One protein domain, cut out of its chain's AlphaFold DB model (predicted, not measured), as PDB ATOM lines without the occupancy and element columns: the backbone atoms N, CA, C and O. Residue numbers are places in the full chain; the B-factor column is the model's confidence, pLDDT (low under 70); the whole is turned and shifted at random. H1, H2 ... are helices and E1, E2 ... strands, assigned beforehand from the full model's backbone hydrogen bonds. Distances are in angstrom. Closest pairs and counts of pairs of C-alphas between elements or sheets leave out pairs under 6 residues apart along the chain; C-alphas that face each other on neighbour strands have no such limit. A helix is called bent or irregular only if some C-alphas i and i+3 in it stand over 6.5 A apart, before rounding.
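What this domain is: This is residues 2 to 129 of the 137 residues of an uncharacterized protein of bioreactor metagenome (UniProt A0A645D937). A long, twisted sheet of four antiparallel strands, E3 to E6, makes the length of an elongated body, and the smaller hairpin E1 and E2 packs beside its edge strand E3. H3 packs on one face of the long sheet near E5 and E6, H1 packs on the hairpin and on E3, H2 packs on E1, and the short H4 lies at the opposite end of E3 from H1. The printed part has 128 residues, with four named helices and six named strands in the order H1 H2 H3 E1 E2 H4 E3 E4 E5 E6; the class is mixed, helices and strands. The whole is compact, with a radius of gyration of the C-alphas of 15.6 A, and its C-alphas span 50 by 30 by 26 A.

How they stand to each other: H1, residues 2 to 10, and H2, residues 12 to 18, are close but not clearly touching, with the C-alphas of Leu 8 and Ile 15 closest at 6.0 A and a steep tilt of 61 degrees, opposite ways. H3, residues 21 to 35, is about perpendicular to H2 at 88 degrees. The strands E1, residues 41 to 47, and E2, residues 52 to 58, form an antiparallel hairpin, with N 44 and O 55 2.9 A apart. The closest C-alphas of H1 and E1 are those of Ile 9 and Val 45, 5.4 A; those of H2 and E1 are Pro 12 and Arg 44, 6.7 A. H4, residues 67 to 71, comes before E3, residues 73 to 88; the closest C-alphas of E2 and E3 are those of Glu 57 and Asp 79, 4.2 A. E3, E4 at residues 92 to 105, E5 at residues 110 to 121 and E6 at residues 124 to 128 form a meander, each strand the antiparallel neighbour of the one before. N 79 and O 100 of E3 and E4 are 2.9 A apart, N 99 and O 116 of E4 and E5 2.8 A, and N 119 and O 126 of E5 and E6 3.0 A, within hydrogen-bond range. H1 and H3 lie on the same face of this sheet, giving two layers, helices on one face of a sheet. H3 has a height over the sheet of 8.7 A; its C-alpha of Leu 24 comes 6.2 A from that of Trp 125 in E6. H4 is only just on the sheet, with 5 pairs of C-alphas within 10 A, and only grazes it with residues 69 to 71. Every O i to N i+4 pair is within hydrogen-bond range in H1; the counts are 9 of 11 in H3, 1 of 3 in H2, with 2 of 4 O i to N i+3 pairs, and 0 of 1 in H4, with 1 of 2.

Where its parts are: H1 begins at C-alpha 2, at (40.462, -69.969, 121.515), and H3 measures 20.9 A. H3 is irregular, with C-alphas 31 and 34 8.0 A apart; H2 and H4 are only just so, with 6.6 A between C-alphas 13 and 16 and between 68 and 71. E1 measures 19.8 A and E2 20.0 A. E3, from C-alpha 73 at (34.036, -106.545, 138.879), measures 42.7 A, E4 41.6 A and E5 32.9 A. E5 bends by 53 degrees at residue 115. E6 ends at C-alpha 128, at (45.314, -82.469, 146.440).

The domain as a whole: The two C-alphas farthest apart are those of Lys 71 and Glu 90, 51.2 A. The printed part has no cut. The link from E2 to H4, 8 residues, is short but not tight; the other links are tight. The mean pLDDT of the printed part is 91.4, and residue 2 and residues 34 to 37 are under 70.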
ATOM      1  N   GLN A   2      40.846 -68.702 122.164       63.84
ATOM      2  CA  GLN A   2      40.462 -69.969 121.515       63.84
ATOM      3  C   GLN A   2      41.619 -70.648 120.747       63.84
ATOM      4  O   GLN A   2      41.698 -71.868 120.743       63.84
ATOM      5  N   ASN A   3      42.561 -69.872 120.189       85.69
ATOM      6  CA  ASN A   3      43.677 -70.410 119.393       85.69
ATOM      7  C   ASN A   3      44.622 -71.335 120.177       85.69
ATOM      8  O   ASN A   3      44.976 -72.383 119.666       85.69
ATOM      9  N   GLU A   4      44.998 -71.002 121.415       94.94
ATOM     10  CA  GLU A   4      45.960 -71.817 122.182       94.94
ATOM     11  C   GLU A   4      45.386 -73.167 122.618       94.94
ATOM     12  O   GLU A   4      46.088 -74.174 122.659       94.94
ATOM     13  N   ILE A   5      44.092 -73.202 122.936       95.38
ATOM     14  CA  ILE A   5      43.395 -74.454 123.232       95.38
ATOM     15  C   ILE A   5      43.191 -75.248 121.941       95.38
ATOM     16  O   ILE A   5      43.416 -76.454 121.933       95.38
ATOM     17  N   GLN A   6      42.815 -74.579 120.847       95.31
ATOM     18  CA  GLN A   6      42.657 -75.225 119.546       95.31
ATOM     19  C   GLN A   6      43.978 -75.833 119.055       95.31
ATOM     20  O   GLN A   6      43.968 -76.956 118.567       95.31
ATOM     21  N   ASN A   7      45.117 -75.177 119.294       95.88
ATOM     22  CA  ASN A   7      46.438 -75.728 118.992       95.88
ATOM     23  C   ASN A   7      46.676 -77.067 119.707       95.88
ATOM     24  O   ASN A   7      47.157 -78.003 119.083       95.88
ATOM     25  N   LEU A   8      46.298 -77.201 120.986       96.88
ATOM     26  CA  LEU A   8      46.417 -78.475 121.711       96.88
ATOM     27  C   LEU A   8      45.463 -79.561 121.189       96.88
ATOM     28  O   LEU A   8      45.734 -80.748 121.364       96.88
ATOM     29  N   ILE A   9      44.344 -79.167 120.578       96.44
ATOM     30  CA  ILE A   9      43.393 -80.091 119.947       96.44
ATOM     31  C   ILE A   9      43.932 -80.574 118.597       96.44
ATOM     32  O   ILE A   9      43.871 -81.769 118.313       96.44
ATOM     33  N   ASP A  10      44.454 -79.656 117.786       96.88
ATOM     34  CA  ASP A  10      44.939 -79.933 116.432       96.88
ATOM     35  C   ASP A  10      46.320 -80.610 116.440       96.88
ATOM     36  O   ASP A  10      46.632 -81.384 115.534       96.88
ATOM     37  N   HIS A  11      47.115 -80.364 117.488       96.75
ATOM     38  CA  HIS A  11      48.474 -80.877 117.686       96.75
ATOM     39  C   HIS A  11      48.619 -81.599 119.040       96.75
ATOM     40  O   HIS A  11      49.349 -81.132 119.927       96.75
ATOM     41  N   PRO A  12      47.926 -82.736 119.250       96.19
ATOM     42  CA  PRO A  12      47.906 -83.440 120.535       96.19
ATOM     43  C   PRO A  12      49.290 -83.921 120.997       96.19
ATOM     44  O   PRO A  12      49.518 -84.098 122.193       96.19
ATOM     45  N   GLU A  13      50.248 -84.094 120.088       96.06
ATOM     46  CA  GLU A  13      51.642 -84.412 120.400       96.06
ATOM     47  C   GLU A  13      52.335 -83.340 121.257       96.06
ATOM     48  O   GLU A  13      53.241 -83.660 122.029       96.06
ATOM     49  N   THR A  14      51.882 -82.085 121.176       96.88
ATOM     50  CA  THR A  14      52.457 -80.956 121.929       96.88
ATOM     51  C   THR A  14      51.986 -80.910 123.381       96.88
ATOM     52  O   THR A  14      52.656 -80.306 124.220       96.88
ATOM     53  N   ILE A  15      50.886 -81.601 123.721       97.50
ATOM     54  CA  ILE A  15      50.303 -81.632 125.074       97.50
ATOM     55  C   ILE A  15      51.358 -81.995 126.120       97.50
ATOM     56  O   ILE A  15      51.405 -81.390 127.192       97.50
ATOM     57  N   ARG A  16      52.226 -82.962 125.799       96.50
ATOM     58  CA  ARG A  16      53.250 -83.443 126.724       96.50
ATOM     59  C   ARG A  16      54.201 -82.338 127.162       96.50
ATOM     60  O   ARG A  16      54.505 -82.251 128.348       96.50
ATOM     61  N   GLU A  17      54.687 -81.538 126.220       97.25
ATOM     62  CA  GLU A  17      55.638 -80.462 126.497       97.25
ATOM     63  C   GLU A  17      54.919 -79.256 127.103       97.25
ATOM     64  O   GLU A  17      55.292 -78.796 128.182       97.25
ATOM     65  N   THR A  18      53.823 -78.819 126.476       97.00
ATOM     66  CA  THR A  18      53.061 -77.631 126.879       97.00
ATOM     67  C   THR A  18      52.495 -77.745 128.289       97.00
ATOM     68  O   THR A  18      52.578 -76.803 129.077       97.00
ATOM     69  N   LEU A  19      51.932 -78.907 128.625       97.62
ATOM     70  CA  LEU A  19      51.336 -79.161 129.932       97.62
ATOM     71  C   LEU A  19      52.236 -80.019 130.820       97.62
ATOM     72  O   LEU A  19      51.789 -80.426 131.879       97.62
ATOM     73  N   ARG A  20      53.487 -80.309 130.435       97.56
ATOM     74  CA  ARG A  20      54.458 -81.067 131.256       97.56
ATOM     75  C   ARG A  20      53.862 -82.339 131.858       97.56
ATOM     76  O   ARG A  20      53.937 -82.586 133.067       97.56
ATOM     77  N   THR A  21      53.194 -83.132 131.023       97.00
ATOM     78  CA  THR A  21      52.424 -84.283 131.511       97.00
ATOM     79  C   THR A  21      53.310 -85.394 132.072       97.00
ATOM     80  O   THR A  21      52.822 -86.245 132.800       97.00
ATOM     81  N   ASP A  22      54.624 -85.347 131.848       95.19
ATOM     82  CA  ASP A  22      55.591 -86.208 132.530       95.19
ATOM     83  C   ASP A  22      55.628 -85.961 134.050       95.19
ATOM     84  O   ASP A  22      55.814 -86.898 134.829       95.19
ATOM     85  N   LYS A  23      55.425 -84.711 134.493       95.75
ATOM     86  CA  LYS A  23      55.255 -84.382 135.915       95.75
ATOM     87  C   LYS A  23      53.919 -84.886 136.440       95.75
ATOM     88  O   LYS A  23      53.878 -85.449 137.532       95.75
ATOM     89  N   LEU A  24      52.856 -84.722 135.656       95.94
ATOM     90  CA  LEU A  24      51.533 -85.238 136.000       95.94
ATOM     91  C   LEU A  24      51.555 -86.764 136.166       95.94
ATOM     92  O   LEU A  24      51.080 -87.268 137.179       95.94
ATOM     93  N   ASP A  25      52.183 -87.490 135.240       93.94
ATOM     94  CA  ASP A  25      52.374 -88.941 135.314       93.94
ATOM     95  C   ASP A  25      53.057 -89.363 136.622       93.94
ATOM     96  O   ASP A  25      52.659 -90.346 137.246       93.94
ATOM     97  N   ARG A  26      54.079 -88.623 137.078       91.88
ATOM     98  CA  ARG A  26      54.751 -88.906 138.360       91.88
ATOM     99  C   ARG A  26      53.817 -88.716 139.552       91.88
ATOM    100  O   ARG A  26      53.844 -89.536 140.468       91.88
ATOM    101  N   LEU A  27      52.995 -87.667 139.544       92.56
ATOM    102  CA  LEU A  27      52.024 -87.423 140.613       92.56
ATOM    103  C   LEU A  27      50.922 -88.491 140.625       92.56
ATOM    104  O   LEU A  27      50.632 -89.052 141.679       92.56
ATOM    105  N   ILE A  28      50.379 -88.853 139.458       91.44
ATOM    106  CA  ILE A  28      49.392 -89.936 139.330       91.44
ATOM    107  C   ILE A  28      49.988 -91.258 139.817       91.44
ATOM    108  O   ILE A  28      49.334 -91.987 140.561       91.44
ATOM    109  N   ARG A  29      51.246 -91.560 139.476       88.19
ATOM    110  CA  ARG A  29      51.946 -92.738 140.008       88.19
ATOM    111  C   ARG A  29      52.046 -92.697 141.527       88.19
ATOM    112  O   ARG A  29      51.769 -93.714 142.143       88.19
ATOM    113  N   LYS A  30      52.363 -91.552 142.144       86.62
ATOM    114  CA  LYS A  30      52.364 -91.419 143.614       86.62
ATOM    115  C   LYS A  30      50.988 -91.759 144.204       86.62
ATOM    116  O   LYS A  30      50.921 -92.508 145.168       86.62
ATOM    117  N   ALA A  31      49.905 -91.277 143.594       84.69
ATOM    118  CA  ALA A  31      48.539 -91.549 144.051       84.69
ATOM    119  C   ALA A  31      48.065 -92.998 143.823       84.69
ATOM    120  O   ALA A  31      47.066 -93.412 144.402       84.69
ATOM    121  N   THR A  32      48.749 -93.768 142.970       82.19
ATOM    122  CA  THR A  32      48.287 -95.092 142.512       82.19
ATOM    123  C   THR A  32      49.306 -96.222 142.723       82.19
ATOM    124  O   THR A  32      49.023 -97.376 142.399       82.19
ATOM    125  N   ALA A  33      50.474 -95.922 143.303       73.38
ATOM    126  CA  ALA A  33      51.605 -96.845 143.461       73.38
ATOM    127  C   ALA A  33      51.267 -98.117 144.254       73.38
ATOM    128  O   ALA A  33      51.829 -99.178 143.979       73.38
ATOM    129  N   VAL A  34      50.312 -98.033 145.186       65.62
ATOM    130  CA  VAL A  34      49.863 -99.152 146.034       65.62
ATOM    131  C   VAL A  34      49.322-100.331 145.204       65.62
ATOM    132  O   VAL A  34      49.302-101.467 145.670       65.62
ATOM    133  N   TRP A  35      48.929-100.112 143.944       65.38
ATOM    134  CA  TRP A  35      48.291-101.138 143.109       65.38
ATOM    135  C   TRP A  35      49.249-102.026 142.301       65.38
ATOM    136  O   TRP A  35      48.789-102.832 141.493       65.38
ATOM    137  N   GLY A  36      50.570-101.934 142.513       59.97
ATOM    138  CA  GLY A  36      51.563-102.887 141.979       59.97
ATOM    139  C   GLY A  36      51.669-102.960 140.447       59.97
ATOM    140  O   GLY A  36      52.437-103.763 139.917       59.97
ATOM    141  N   GLN A  37      50.921-102.124 139.725       68.56
ATOM    142  CA  GLN A  37      50.899-102.049 138.270       68.56
ATOM    143  C   GLN A  37      51.327-100.667 137.790       68.56
ATOM    144  O   GLN A  37      51.012 -99.638 138.384       68.56
ATOM    145  N   THR A  38      52.043-100.647 136.668       75.56
ATOM    146  CA  THR A  38      52.380 -99.394 135.995       75.56
ATOM    147  C   THR A  38      51.170 -98.882 135.221       75.56
ATOM    148  O   THR A  38      50.867 -99.370 134.130       75.56
ATOM    149  N   ILE A  39      50.528 -97.852 135.770       81.69
ATOM    150  CA  ILE A  39      49.477 -97.099 135.085       81.69
ATOM    151  C   ILE A  39      50.105 -96.210 134.013       81.69
ATOM    152  O   ILE A  39      51.086 -95.503 134.263       81.69
ATOM    153  N   THR A  40      49.552 -96.281 132.803       86.94
ATOM    154  CA  THR A  40      49.939 -95.416 131.682       86.94
ATOM    155  C   THR A  40      48.754 -94.556 131.290       86.94
ATOM    156  O   THR A  40      47.741 -95.073 130.818       86.94
ATOM    157  N   MET A  41      48.896 -93.249 131.483       93.00
ATOM    158  CA  MET A  41      47.852 -92.285 131.170       93.00
ATOM    159  C   MET A  41      47.932 -91.840 129.711       93.00
ATOM    160  O   MET A  41      49.005 -91.757 129.110       93.00
ATOM    161  N   ARG A  42      46.771 -91.522 129.149       95.19
ATOM    162  CA  ARG A  42      46.605 -90.795 127.897       95.19
ATOM    163  C   ARG A  42      45.931 -89.473 128.185       95.19
ATOM    164  O   ARG A  42      45.022 -89.402 129.008       95.19
ATOM    165  N   TYR A  43      46.389 -88.452 127.479       96.56
ATOM    166  CA  TYR A  43      45.944 -87.084 127.665       96.56
ATOM    167  C   TYR A  43      45.359 -86.554 126.372       96.56
ATOM    168  O   TYR A  43      45.924 -86.757 125.296       96.56
ATOM    169  N   ARG A  44      44.232 -85.862 126.484       96.81
ATOM    170  CA  ARG A  44      43.551 -85.259 125.348       96.81
ATOM    171  C   ARG A  44      42.950 -83.926 125.751       96.81
ATOM    172  O   ARG A  44      42.428 -83.782 126.850       96.81
ATOM    173  N   VAL A  45      42.971 -82.973 124.827       96.88
ATOM    174  CA  VAL A  45      42.154 -81.763 124.915       96.88
ATOM    175  C   VAL A  45      40.996 -81.881 123.931       96.88
ATOM    176  O   VAL A  45      41.152 -82.404 122.825       96.88
ATOM    177  N   SER A  46      39.811 -81.439 124.335       95.00
ATOM    178  CA  SER A  46      38.632 -81.422 123.470       95.00
ATOM    179  C   SER A  46      37.751 -80.205 123.744       95.00
ATOM    180  O   SER A  46      37.731 -79.671 124.852       95.00
ATOM    181  N   MET A  47      37.004 -79.749 122.735       92.69
ATOM    182  CA  MET A  47      35.956 -78.750 122.951       92.69
ATOM    183  C   MET A  47      34.688 -79.433 123.465       92.69
ATOM    184  O   MET A  47      34.062 -80.221 122.755       92.69
ATOM    185  N   GLY A  48      34.300 -79.120 124.701       84.19
ATOM    186  CA  GLY A  48      32.995 -79.470 125.245       84.19
ATOM    187  C   GLY A  48      31.889 -78.540 124.736       84.19
ATOM    188  O   GLY A  48      32.110 -77.650 123.917       84.19
ATOM    189  N   ARG A  49      30.663 -78.736 125.242       80.69
ATOM    190  CA  ARG A  49      29.494 -77.926 124.843       80.69
ATOM    191  C   ARG A  49      29.608 -76.456 125.252       80.69
ATOM    192  O   ARG A  49      29.077 -75.597 124.558       80.69
ATOM    193  N   THR A  50      30.239 -76.192 126.392       84.19
ATOM    194  CA  THR A  50      30.326 -74.858 127.009       84.19
ATOM    195  C   THR A  50      31.763 -74.417 127.259       84.19
ATOM    196  O   THR A  50      32.037 -73.225 127.266       84.19
ATOM    197  N   GLU A  51      32.681 -75.364 127.444       90.19
ATOM    198  CA  GLU A  51      34.079 -75.107 127.780       90.19
ATOM    199  C   GLU A  51      34.981 -76.203 127.214       90.19
ATOM    200  O   GLU A  51      34.522 -77.308 126.900       90.19
ATOM    201  N   ALA A  52      36.267 -75.895 127.081       94.19
ATOM    202  CA  ALA A  52      37.270 -76.878 126.718       94.19
ATOM    203  C   ALA A  52      37.580 -77.803 127.899       94.19
ATOM    204  O   ALA A  52      37.553 -77.396 129.062       94.19
ATOM    205  N   ARG A  53      37.898 -79.057 127.588       95.62
ATOM    206  CA  ARG A  53      38.160 -80.111 128.564       95.62
ATOM    207  C   ARG A  53      39.543 -80.689 128.373       95.62
ATOM    208  O   ARG A  53      40.026 -80.799 127.248       95.62
ATOM    209  N   PHE A  54      40.142 -81.067 129.493       96.62
ATOM    210  CA  PHE A  54      41.341 -81.883 129.542       96.62
ATOM    211  C   PHE A  54      40.945 -83.250 130.088       96.62
ATOM    212  O   PHE A  54      40.448 -83.354 131.208       96.62
ATOM    213  N   ASP A  55      41.123 -84.285 129.283       95.50
ATOM    214  CA  ASP A  55      40.788 -85.654 129.630       95.50
ATOM    215  C   ASP A  55      42.087 -86.418 129.897       95.50
ATOM    216  O   ASP A  55      42.995 -86.441 129.062       95.50
ATOM    217  N   ALA A  56      42.168 -87.041 131.068       94.62
ATOM    218  CA  ALA A  56      43.211 -87.975 131.458       94.62
ATOM    219  C   ALA A  56      42.574 -89.351 131.690       94.62
ATOM    220  O   ALA A  56      41.741 -89.508 132.586       94.62
ATOM    221  N   GLU A  57      42.954 -90.343 130.886       93.88
ATOM    222  CA  GLU A  57      42.417 -91.703 130.975       93.88
ATOM    223  C   GLU A  57      43.511 -92.768 130.955       93.88
ATOM    224  O   GLU A  57      44.536 -92.625 130.294       93.88
ATOM    225  N   CYS A  58      43.273 -93.865 131.664       91.06
ATOM    226  CA  CYS A  58      44.044 -95.087 131.532       91.06
ATOM    227  C   CYS A  58      43.228 -96.096 130.717       91.06
ATOM    228  O   CYS A  58      42.117 -96.458 131.103       91.06
ATOM    229  N   GLU A  59      43.774 -96.586 129.601       87.88
ATOM    230  CA  GLU A  59      43.100 -97.619 128.796       87.88
ATOM    231  C   GLU A  59      43.105 -99.005 129.446       87.88
ATOM    232  O   GLU A  59      42.343 -99.886 129.046       87.88
ATOM    233  N   GLN A  60      43.995 -99.224 130.410       88.31
ATOM    234  CA  GLN A  60      44.174-100.521 131.045       88.31
ATOM    235  C   GLN A  60      42.949-100.836 131.912       88.31
ATOM    236  O   GLN A  60      42.546-100.024 132.746       88.31
ATOM    237  N   ASP A  61      42.381-102.033 131.746       89.06
ATOM    238  CA  ASP A  61      41.382-102.545 132.680       89.06
ATOM    239  C   ASP A  61      42.076-103.093 133.932       89.06
ATOM    240  O   ASP A  61      42.887-104.020 133.879       89.06
ATOM    241  N   LEU A  62      41.738-102.505 135.071       89.06
ATOM    242  CA  LEU A  62      42.321-102.765 136.376       89.06
ATOM    243  C   LEU A  62      41.564-103.846 137.160       89.06
ATOM    244  O   LEU A  62      41.887-104.079 138.324       89.06
ATOM    245  N   VAL A  63      40.579-104.541 136.568       90.75
ATOM    246  CA  VAL A  63      39.873-105.654 137.241       90.75
ATOM    247  C   VAL A  63      40.873-106.666 137.796       90.75
ATOM    248  O   VAL A  63      40.787-107.025 138.969       90.75
ATOM    249  N   GLY A  64      41.873-107.067 137.005       86.19
ATOM    250  CA  GLY A  64      42.903-108.014 137.443       86.19
ATOM    251  C   GLY A  64      43.785-107.500 138.589       86.19
ATOM    252  O   GLY A  64      44.305-108.302 139.360       86.19
ATOM    253  N   ALA A  65      43.917-106.179 138.730       84.69
ATOM    254  CA  ALA A  65      44.686-105.524 139.790       84.69
ATOM    255  C   ALA A  65      43.865-105.272 141.069       84.69
ATOM    256  O   ALA A  65      44.424-104.942 142.109       84.69
ATOM    257  N   SER A  66      42.541-105.447 141.020       84.25
ATOM    258  CA  SER A  66      41.627-105.106 142.122       84.25
ATOM    259  C   SER A  66      41.601-106.116 143.285       84.25
ATOM    260  O   SER A  66      40.780-106.012 144.199       84.25
ATOM    261  N   GLY A  67      42.486-107.118 143.266       85.44
ATOM    262  CA  GLY A  67      42.588-108.135 144.311       85.44
ATOM    263  C   GLY A  67      41.314-108.976 144.429       85.44
ATOM    264  O   GLY A  67      40.835-109.544 143.447       85.44
ATOM    265  N   ILE A  68      40.748-109.058 145.638       86.81
ATOM    266  CA  ILE A  68      39.533-109.849 145.903       86.81
ATOM    267  C   ILE A  68      38.331-109.397 145.057       86.81
ATOM    268  O   ILE A  68      37.458-110.207 144.738       86.81
ATOM    269  N   PHE A  69      38.305-108.130 144.628       88.88
ATOM    270  CA  PHE A  69      37.211-107.586 143.831       88.88
ATOM    271  C   PHE A  69      37.212-108.066 142.372       88.88
ATOM    272  O   PHE A  69      36.180-107.978 141.708       88.88
ATOM    273  N   ALA A  70      38.294-108.685 141.886       90.19
ATOM    274  CA  ALA A  70      38.393-109.165 140.505       90.19
ATOM    275  C   ALA A  70      37.320-110.211 140.140       90.19
ATOM    276  O   ALA A  70      37.010-110.411 138.970       90.19
ATOM    277  N   LYS A  71      36.748-110.900 141.138       90.44
ATOM    278  CA  LYS A  71      35.663-111.878 140.945       90.44
ATOM    279  C   LYS A  71      34.281-111.248 140.813       90.44
ATOM    280  O   LYS A  71      33.366-111.920 140.347       90.44
ATOM    281  N   VAL A  72      34.126-110.001 141.250       92.94
ATOM    282  CA  VAL A  72      32.833-109.306 141.267       92.94
ATOM    283  C   VAL A  72      32.791-108.105 140.325       92.94
ATOM    284  O   VAL A  72      31.705-107.630 140.001       92.94
ATOM    285  N   LEU A  73      33.941-107.627 139.852       94.31
ATOM    286  CA  LEU A  73      34.036-106.545 138.879       94.31
ATOM    287  C   LEU A  73      34.127-107.087 137.449       94.31
ATOM    288  O   LEU A  73      34.812-108.070 137.184       94.31
ATOM    289  N   THR A  74      33.445-106.419 136.525       94.12
ATOM    290  CA  THR A  74      33.541-106.655 135.075       94.12
ATOM    291  C   THR A  74      34.340-105.575 134.360       94.12
ATOM    292  O   THR A  74      34.776-105.799 133.237       94.12
ATOM    293  N   LYS A  75      34.518-104.414 134.998       93.50
ATOM    294  CA  LYS A  75      35.341-103.308 134.509       93.50
ATOM    295  C   LYS A  75      35.857-102.492 135.684       93.50
ATOM    296  O   LYS A  75      35.101-102.233 136.622       93.50
ATOM    297  N   CYS A  76      37.103-102.046 135.617       92.19
ATOM    298  CA  CYS A  76      37.695-101.121 136.574       92.19
ATOM    299  C   CYS A  76      38.691-100.240 135.822       92.19
ATOM    300  O   CYS A  76      39.622-100.753 135.216       92.19
ATOM    301  N   LYS A  77      38.497 -98.925 135.797       92.31
ATOM    302  CA  LYS A  77      39.364 -98.018 135.034       92.31
ATOM    303  C   LYS A  77      39.606 -96.724 135.782       92.31
ATOM    304  O   LYS A  77      38.773 -96.297 136.578       92.31
ATOM    305  N   ILE A  78      40.727 -96.092 135.467       92.31
ATOM    306  CA  ILE A  78      41.035 -94.740 135.918       92.31
ATOM    307  C   ILE A  78      40.728 -93.781 134.779       92.31
ATOM    308  O   ILE A  78      41.206 -93.963 133.658       92.31
ATOM    309  N   ASP A  79      39.933 -92.768 135.069       92.88
ATOM    310  CA  ASP A  79      39.594 -91.707 134.139       92.88
ATOM    311  C   ASP A  79      39.381 -90.378 134.857       92.88
ATOM    312  O   ASP A  79      39.607 -90.228 136.058       92.88
ATOM    313  N   THR A  80      39.007 -89.375 134.077       91.81
ATOM    314  CA  THR A  80      38.673 -88.052 134.574       91.81
ATOM    315  C   THR A  80      37.199 -87.974 134.952       91.81
ATOM    316  O   THR A  80      36.326 -88.316 134.152       91.81
ATOM    317  N   PHE A  81      36.913 -87.438 136.140       89.44
ATOM    318  CA  PHE A  81      35.573 -87.033 136.552       89.44
ATOM    319  C   PHE A  81      35.514 -85.516 136.734       89.44
ATOM    320  O   PHE A  81      35.929 -84.971 137.752       89.44
ATOM    321  N   GLY A  82      34.988 -84.823 135.724       88.94
ATOM    322  CA  GLY A  82      35.005 -83.363 135.684       88.94
ATOM    323  C   GLY A  82      36.398 -82.812 135.371       88.94
ATOM    324  O   GLY A  82      37.405 -83.212 135.959       88.94
ATOM    325  N   SER A  83      36.449 -81.887 134.418       95.06
ATOM    326  CA  SER A  83      37.679 -81.210 134.034       95.06
ATOM    327  C   SER A  83      37.411 -79.911 133.305       95.06
ATOM    328  O   SER A  83      36.337 -79.704 132.736       95.06
ATOM    329  N   CYS A  84      38.424 -79.055 133.303       95.00
ATOM    330  CA  CYS A  84      38.444 -77.817 132.550       95.00
ATOM    331  C   CYS A  84      39.882 -77.502 132.127       95.00
ATOM    332  O   CYS A  84      40.834 -77.776 132.864       95.00
ATOM    333  N   ILE A  85      40.032 -76.904 130.950       96.62
ATOM    334  CA  ILE A  85      41.261 -76.231 130.533       96.62
ATOM    335  C   ILE A  85      40.920 -74.836 130.030       96.62
ATOM    336  O   ILE A  85      40.013 -74.642 129.221       96.62
ATOM    337  N   THR A  86      41.674 -73.856 130.507       95.62
ATOM    338  CA  THR A  86      41.559 -72.457 130.101       95.62
ATOM    339  C   THR A  86      42.933 -71.898 129.763       95.62
ATOM    340  O   THR A  86      43.959 -72.451 130.156       95.62
ATOM    341  N   TYR A  87      42.952 -70.798 129.014       94.88
ATOM    342  CA  TYR A  87      44.169 -70.064 128.698       94.88
ATOM    343  C   TYR A  87      43.898 -68.565 128.756       94.88
ATOM    344  O   TYR A  87      42.956 -68.088 128.114       94.88
ATOM    345  N   THR A  88      44.765 -67.814 129.436       93.25
ATOM    346  CA  THR A  88      44.848 -66.356 129.267       93.25
ATOM    347  C   THR A  88      46.290 -65.936 128.976       93.25
ATOM    348  O   THR A  88      47.218 -66.617 129.411       93.25
ATOM    349  N   PRO A  89      46.514 -64.828 128.247       92.81
ATOM    350  CA  PRO A  89      47.865 -64.325 128.000       92.81
ATOM    351  C   PRO A  89      48.659 -64.010 129.278       92.81
ATOM    352  O   PRO A  89      49.879 -64.117 129.276       92.81
ATOM    353  N   GLU A  90      47.980 -63.622 130.360       92.12
ATOM    354  CA  GLU A  90      48.607 -63.181 131.610       92.12
ATOM    355  C   GLU A  90      49.058 -64.355 132.485       92.12
ATOM    356  O   GLU A  90      50.098 -64.267 133.135       92.12
ATOM    357  N   THR A  91      48.278 -65.441 132.525       89.12
ATOM    358  CA  THR A  91      48.518 -66.580 133.434       89.12
ATOM    359  C   THR A  91      48.879 -67.875 132.708       89.12
ATOM    360  O   THR A  91      49.193 -68.873 133.351       89.12
ATOM    361  N   GLY A  92      48.829 -67.883 131.374       94.94
ATOM    362  CA  GLY A  92      49.030 -69.074 130.556       94.94
ATOM    363  C   GLY A  92      47.895 -70.088 130.703       94.94
ATOM    364  O   GLY A  92      46.743 -69.727 130.974       94.94
ATOM    365  N   TYR A  93      48.224 -71.366 130.501       96.88
ATOM    366  CA  TYR A  93      47.281 -72.467 130.678       96.88
ATOM    367  C   TYR A  93      46.963 -72.695 132.154       96.88
ATOM    368  O   TYR A  93      47.858 -72.782 132.996       96.88
ATOM    369  N   ARG A  94      45.675 -72.886 132.433       97.44
ATOM    370  CA  ARG A  94      45.175 -73.404 133.702       97.44
ATOM    371  C   ARG A  94      44.346 -74.645 133.442       97.44
ATOM    372  O   ARG A  94      43.426 -74.609 132.624       97.44
ATOM    373  N   VAL A  95      44.669 -75.727 134.137       97.56
ATOM    374  CA  VAL A  95      43.965 -77.007 134.008       97.56
ATOM    375  C   VAL A  95      43.515 -77.462 135.380       97.56
ATOM    376  O   VAL A  95      44.251 -77.329 136.354       97.56
ATOM    377  N   TRP A  96      42.322 -78.032 135.443       96.50
ATOM    378  CA  TRP A  96      41.856 -78.760 136.609       96.50
ATOM    379  C   TRP A  96      41.156 -80.035 136.179       96.50
ATOM    380  O   TRP A  96      40.413 -80.029 135.195       96.50
ATOM    381  N   PHE A  97      41.359 -81.107 136.938       96.75
ATOM    382  CA  PHE A  97      40.530 -82.296 136.834       96.75
ATOM    383  C   PHE A  97      40.528 -83.107 138.132       96.75
ATOM    384  O   PHE A  97      41.455 -83.017 138.941       96.75
ATOM    385  N   THR A  98      39.499 -83.940 138.303       96.00
ATOM    386  CA  THR A  98      39.498 -84.985 139.338       96.00
ATOM    387  C   THR A  98      39.848 -86.325 138.708       96.00
ATOM    388  O   THR A  98      39.205 -86.751 137.747       96.00
ATOM    389  N   LEU A  99      40.861 -87.000 139.246       94.69
ATOM    390  CA  LEU A  99      41.186 -88.375 138.887       94.69
ATOM    391  C   LEU A  99      40.222 -89.313 139.609       94.69
ATOM    392  O   LEU A  99      40.049 -89.226 140.826       94.69
ATOM    393  N   HIS A 100      39.610 -90.220 138.868       93.88
ATOM    394  CA  HIS A 100      38.492 -91.016 139.337       93.88
ATOM    395  C   HIS A 100      38.672 -92.487 138.967       93.88
ATOM    396  O   HIS A 100      39.110 -92.824 137.869       93.88
ATOM    397  N   LEU A 101      38.336 -93.371 139.905       92.12
ATOM    398  CA  LEU A 101      38.235 -94.803 139.670       92.12
ATOM    399  C   LEU A 101      36.785 -95.140 139.338       92.12
ATOM    400  O   LEU A 101      35.926 -95.100 140.216       92.12
ATOM    401  N   SER A 102      36.520 -95.524 138.097       93.19
ATOM    402  CA  SER A 102      35.208 -95.979 137.641       93.19
ATOM    403  C   SER A 102      35.175 -97.506 137.582       93.19
ATOM    404  O   SER A 102      36.039 -98.119 136.952       93.19
ATOM    405  N   TYR A 103      34.164 -98.146 138.173       93.31
ATOM    406  CA  TYR A 103      34.032 -99.606 138.157       93.31
ATOM    407  C   TYR A 103      32.597-100.081 137.915       93.31
ATOM    408  O   TYR A 103      31.618 -99.401 138.228       93.31
ATOM    409  N   GLN A 104      32.478-101.280 137.349       95.44
ATOM    410  CA  GLN A 104      31.214-101.964 137.093       95.44
ATOM    411  C   GLN A 104      31.272-103.374 137.674       95.44
ATOM    412  O   GLN A 104      32.291-104.054 137.539       95.44
ATOM    413  N   HIS A 105      30.190-103.817 138.313       92.56
ATOM    414  CA  HIS A 105      30.086-105.163 138.873       92.56
ATOM    415  C   HIS A 105      29.236-106.102 138.005       92.56
ATOM    416  O   HIS A 105      28.412-105.660 137.205       92.56
ATOM    417  N   PHE A 106      29.387-107.416 138.198       91.31
ATOM    418  CA  PHE A 106      28.766-108.461 137.363       91.31
ATOM    419  C   PHE A 106      27.237-108.372 137.241       91.31
ATOM    420  O   PHE A 106      26.683-108.737 136.210       91.31
ATOM    421  N   ASN A 107      26.552-107.844 138.260       91.25
ATOM    422  CA  ASN A 107      25.104-107.614 138.228       91.25
ATOM    423  C   ASN A 107      24.687-106.278 137.560       91.25
ATOM    424  O   ASN A 107      23.604-105.763 137.814       91.25
ATOM    425  N   GLY A 108      25.566-105.664 136.764       85.31
ATOM    426  CA  GLY A 108      25.250-104.518 135.905       85.31
ATOM    427  C   GLY A 108      25.342-103.124 136.538       85.31
ATOM    428  O   GLY A 108      25.284-102.145 135.800       85.31
ATOM    429  N   GLY A 109      25.530-102.998 137.854       90.69
ATOM    430  CA  GLY A 109      25.677-101.700 138.522       90.69
ATOM    431  C   GLY A 109      27.064-101.079 138.335       90.69
ATOM    432  O   GLY A 109      28.075-101.784 138.278       90.69
ATOM    433  N   SER A 110      27.098 -99.750 138.234       90.88
ATOM    434  CA  SER A 110      28.304 -98.941 138.028       90.88
ATOM    435  C   SER A 110      28.437 -97.879 139.108       90.88
ATOM    436  O   SER A 110      27.449 -97.232 139.456       90.88
ATOM    437  N   ASN A 111      29.650 -97.670 139.602       90.50
ATOM    438  CA  ASN A 111      29.946 -96.621 140.570       90.50
ATOM    439  C   ASN A 111      31.382 -96.119 140.364       90.50
ATOM    440  O   ASN A 111      32.097 -96.585 139.472       90.50
ATOM    441  N   GLY A 112      31.813 -95.180 141.194       90.38
ATOM    442  CA  GLY A 112      33.202 -94.793 141.245       90.38
ATOM    443  C   GLY A 112      33.559 -93.964 142.462       90.38
ATOM    444  O   GLY A 112      32.741 -93.754 143.361       90.38
ATOM    445  N   MET A 113      34.826 -93.583 142.526       90.81
ATOM    446  CA  MET A 113      35.393 -92.847 143.644       90.81
ATOM    447  C   MET A 113      36.500 -91.913 143.164       90.81
ATOM    448  O   MET A 113      37.342 -92.301 142.352       90.81
ATOM    449  N   ASN A 114      36.522 -90.699 143.708       92.25
ATOM    450  CA  ASN A 114      37.613 -89.756 143.488       92.25
ATOM    451  C   ASN A 114      38.885 -90.270 144.171       92.25
ATOM    452  O   ASN A 114      38.854 -90.655 145.338       92.25
ATOM    453  N   ILE A 115      39.994 -90.271 143.436       91.06
ATOM    454  CA  ILE A 115      41.316 -90.664 143.934       91.06
ATOM    455  C   ILE A 115      42.078 -89.429 144.419       91.06
ATOM    456  O   ILE A 115      42.675 -89.459 145.491       91.06
ATOM    457  N   ALA A 116      42.096 -88.379 143.594       93.81
ATOM    458  CA  ALA A 116      42.849 -87.151 143.823       93.81
ATOM    459  C   ALA A 116      42.355 -86.034 142.890       93.81
ATOM    460  O   ALA A 116      41.816 -86.309 141.813       93.81
ATOM    461  N   SER A 117      42.611 -84.787 143.265       96.12
ATOM    462  CA  SER A 117      42.403 -83.607 142.422       96.12
ATOM    463  C   SER A 117      43.742 -83.105 141.890       96.12
ATOM    464  O   SER A 117      44.740 -83.106 142.612       96.12
ATOM    465  N   PHE A 118      43.765 -82.633 140.645       97.31
ATOM    466  CA  PHE A 118      44.969 -82.117 139.998       97.31
ATOM    467  C   PHE A 118      44.739 -80.722 139.444       97.31
ATOM    468  O   PHE A 118      43.705 -80.450 138.831       97.31
ATOM    469  N   TRP A 119      45.741 -79.865 139.616       97.94
ATOM    470  CA  TRP A 119      45.734 -78.492 139.128       97.94
ATOM    471  C   TRP A 119      47.025 -78.199 138.375       97.94
ATOM    472  O   TRP A 119      48.107 -78.528 138.858       97.94
ATOM    473  N   PHE A 120      46.913 -77.565 137.213       98.25
ATOM    474  CA  PHE A 120      48.037 -76.996 136.481       98.25
ATOM    475  C   PHE A 120      47.909 -75.486 136.470       98.25
ATOM    476  O   PHE A 120      46.903 -74.958 135.996       98.25
ATOM    477  N   GLU A 121      48.930 -74.796 136.956       96.94
ATOM    478  CA  GLU A 121      48.998 -73.341 136.928       96.94
ATOM    479  C   GLU A 121      50.463 -72.893 136.955       96.94
ATOM    480  O   GLU A 121      51.309 -73.554 137.555       96.94
ATOM    481  N   ASN A 122      50.782 -71.776 136.290       93.94
ATOM    482  CA  ASN A 122      52.137 -71.210 136.248       93.94
ATOM    483  C   ASN A 122      53.207 -72.226 135.794       93.94
ATOM    484  O   ASN A 122      54.353 -72.193 136.243       93.94
ATOM    485  N   GLY A 123      52.825 -73.148 134.905       93.38
ATOM    486  CA  GLY A 123      53.719 -74.171 134.371       93.38
ATOM    487  C   GLY A 123      53.984 -75.352 135.308       93.38
ATOM    488  O   GLY A 123      54.884 -76.138 135.019       93.38
ATOM    489  N   GLU A 124      53.261 -75.505 136.416       96.56
ATOM    490  CA  GLU A 124      53.474 -76.576 137.396       96.56
ATOM    491  C   GLU A 124      52.185 -77.344 137.697       96.56
ATOM    492  O   GLU A 124      51.101 -76.765 137.737       96.56
ATOM    493  N   TRP A 125      52.322 -78.653 137.935       97.88
ATOM    494  CA  TRP A 125      51.233 -79.499 138.423       97.88
ATOM    495  C   TRP A 125      51.284 -79.628 139.939       97.88
ATOM    496  O   TRP A 125      52.341 -79.891 140.514       97.88
ATOM    497  N   THR A 126      50.120 -79.545 140.569       96.81
ATOM    498  CA  THR A 126      49.914 -79.868 141.979       96.81
ATOM    499  C   THR A 126      48.808 -80.910 142.125       96.81
ATOM    500  O   THR A 126      47.984 -81.110 141.229       96.81
ATOM    501  N   MET A 127      48.835 -81.618 143.252       95.50
ATOM    502  CA  MET A 127      47.896 -82.683 143.587       95.50
ATOM    503  C   MET A 127      47.339 -82.435 144.991       95.50
ATOM    504  O   MET A 127      48.101 -82.109 145.902       95.50
ATOM    505  N   SER A 128      46.028 -82.594 145.163       93.38
ATOM    506  CA  SER A 128      45.314 -82.469 146.440       93.38
ATOM    507  C   SER A 128      44.295 -83.596 146.614       93.38
ATOM    508  O   SER A 128      44.111 -84.420 145.718       93.38
ATOM    509  N   ASP A 129      43.642 -83.642 147.780       86.56
ATOM    510  CA  ASP A 129      42.525 -84.556 148.083       86.56
ATOM    511  C   ASP A 129      42.845 -86.041 147.869       86.56
ATOM    512  O   ASP A 129      41.975 -86.835 147.516       86.56
TER     513      ASP A 129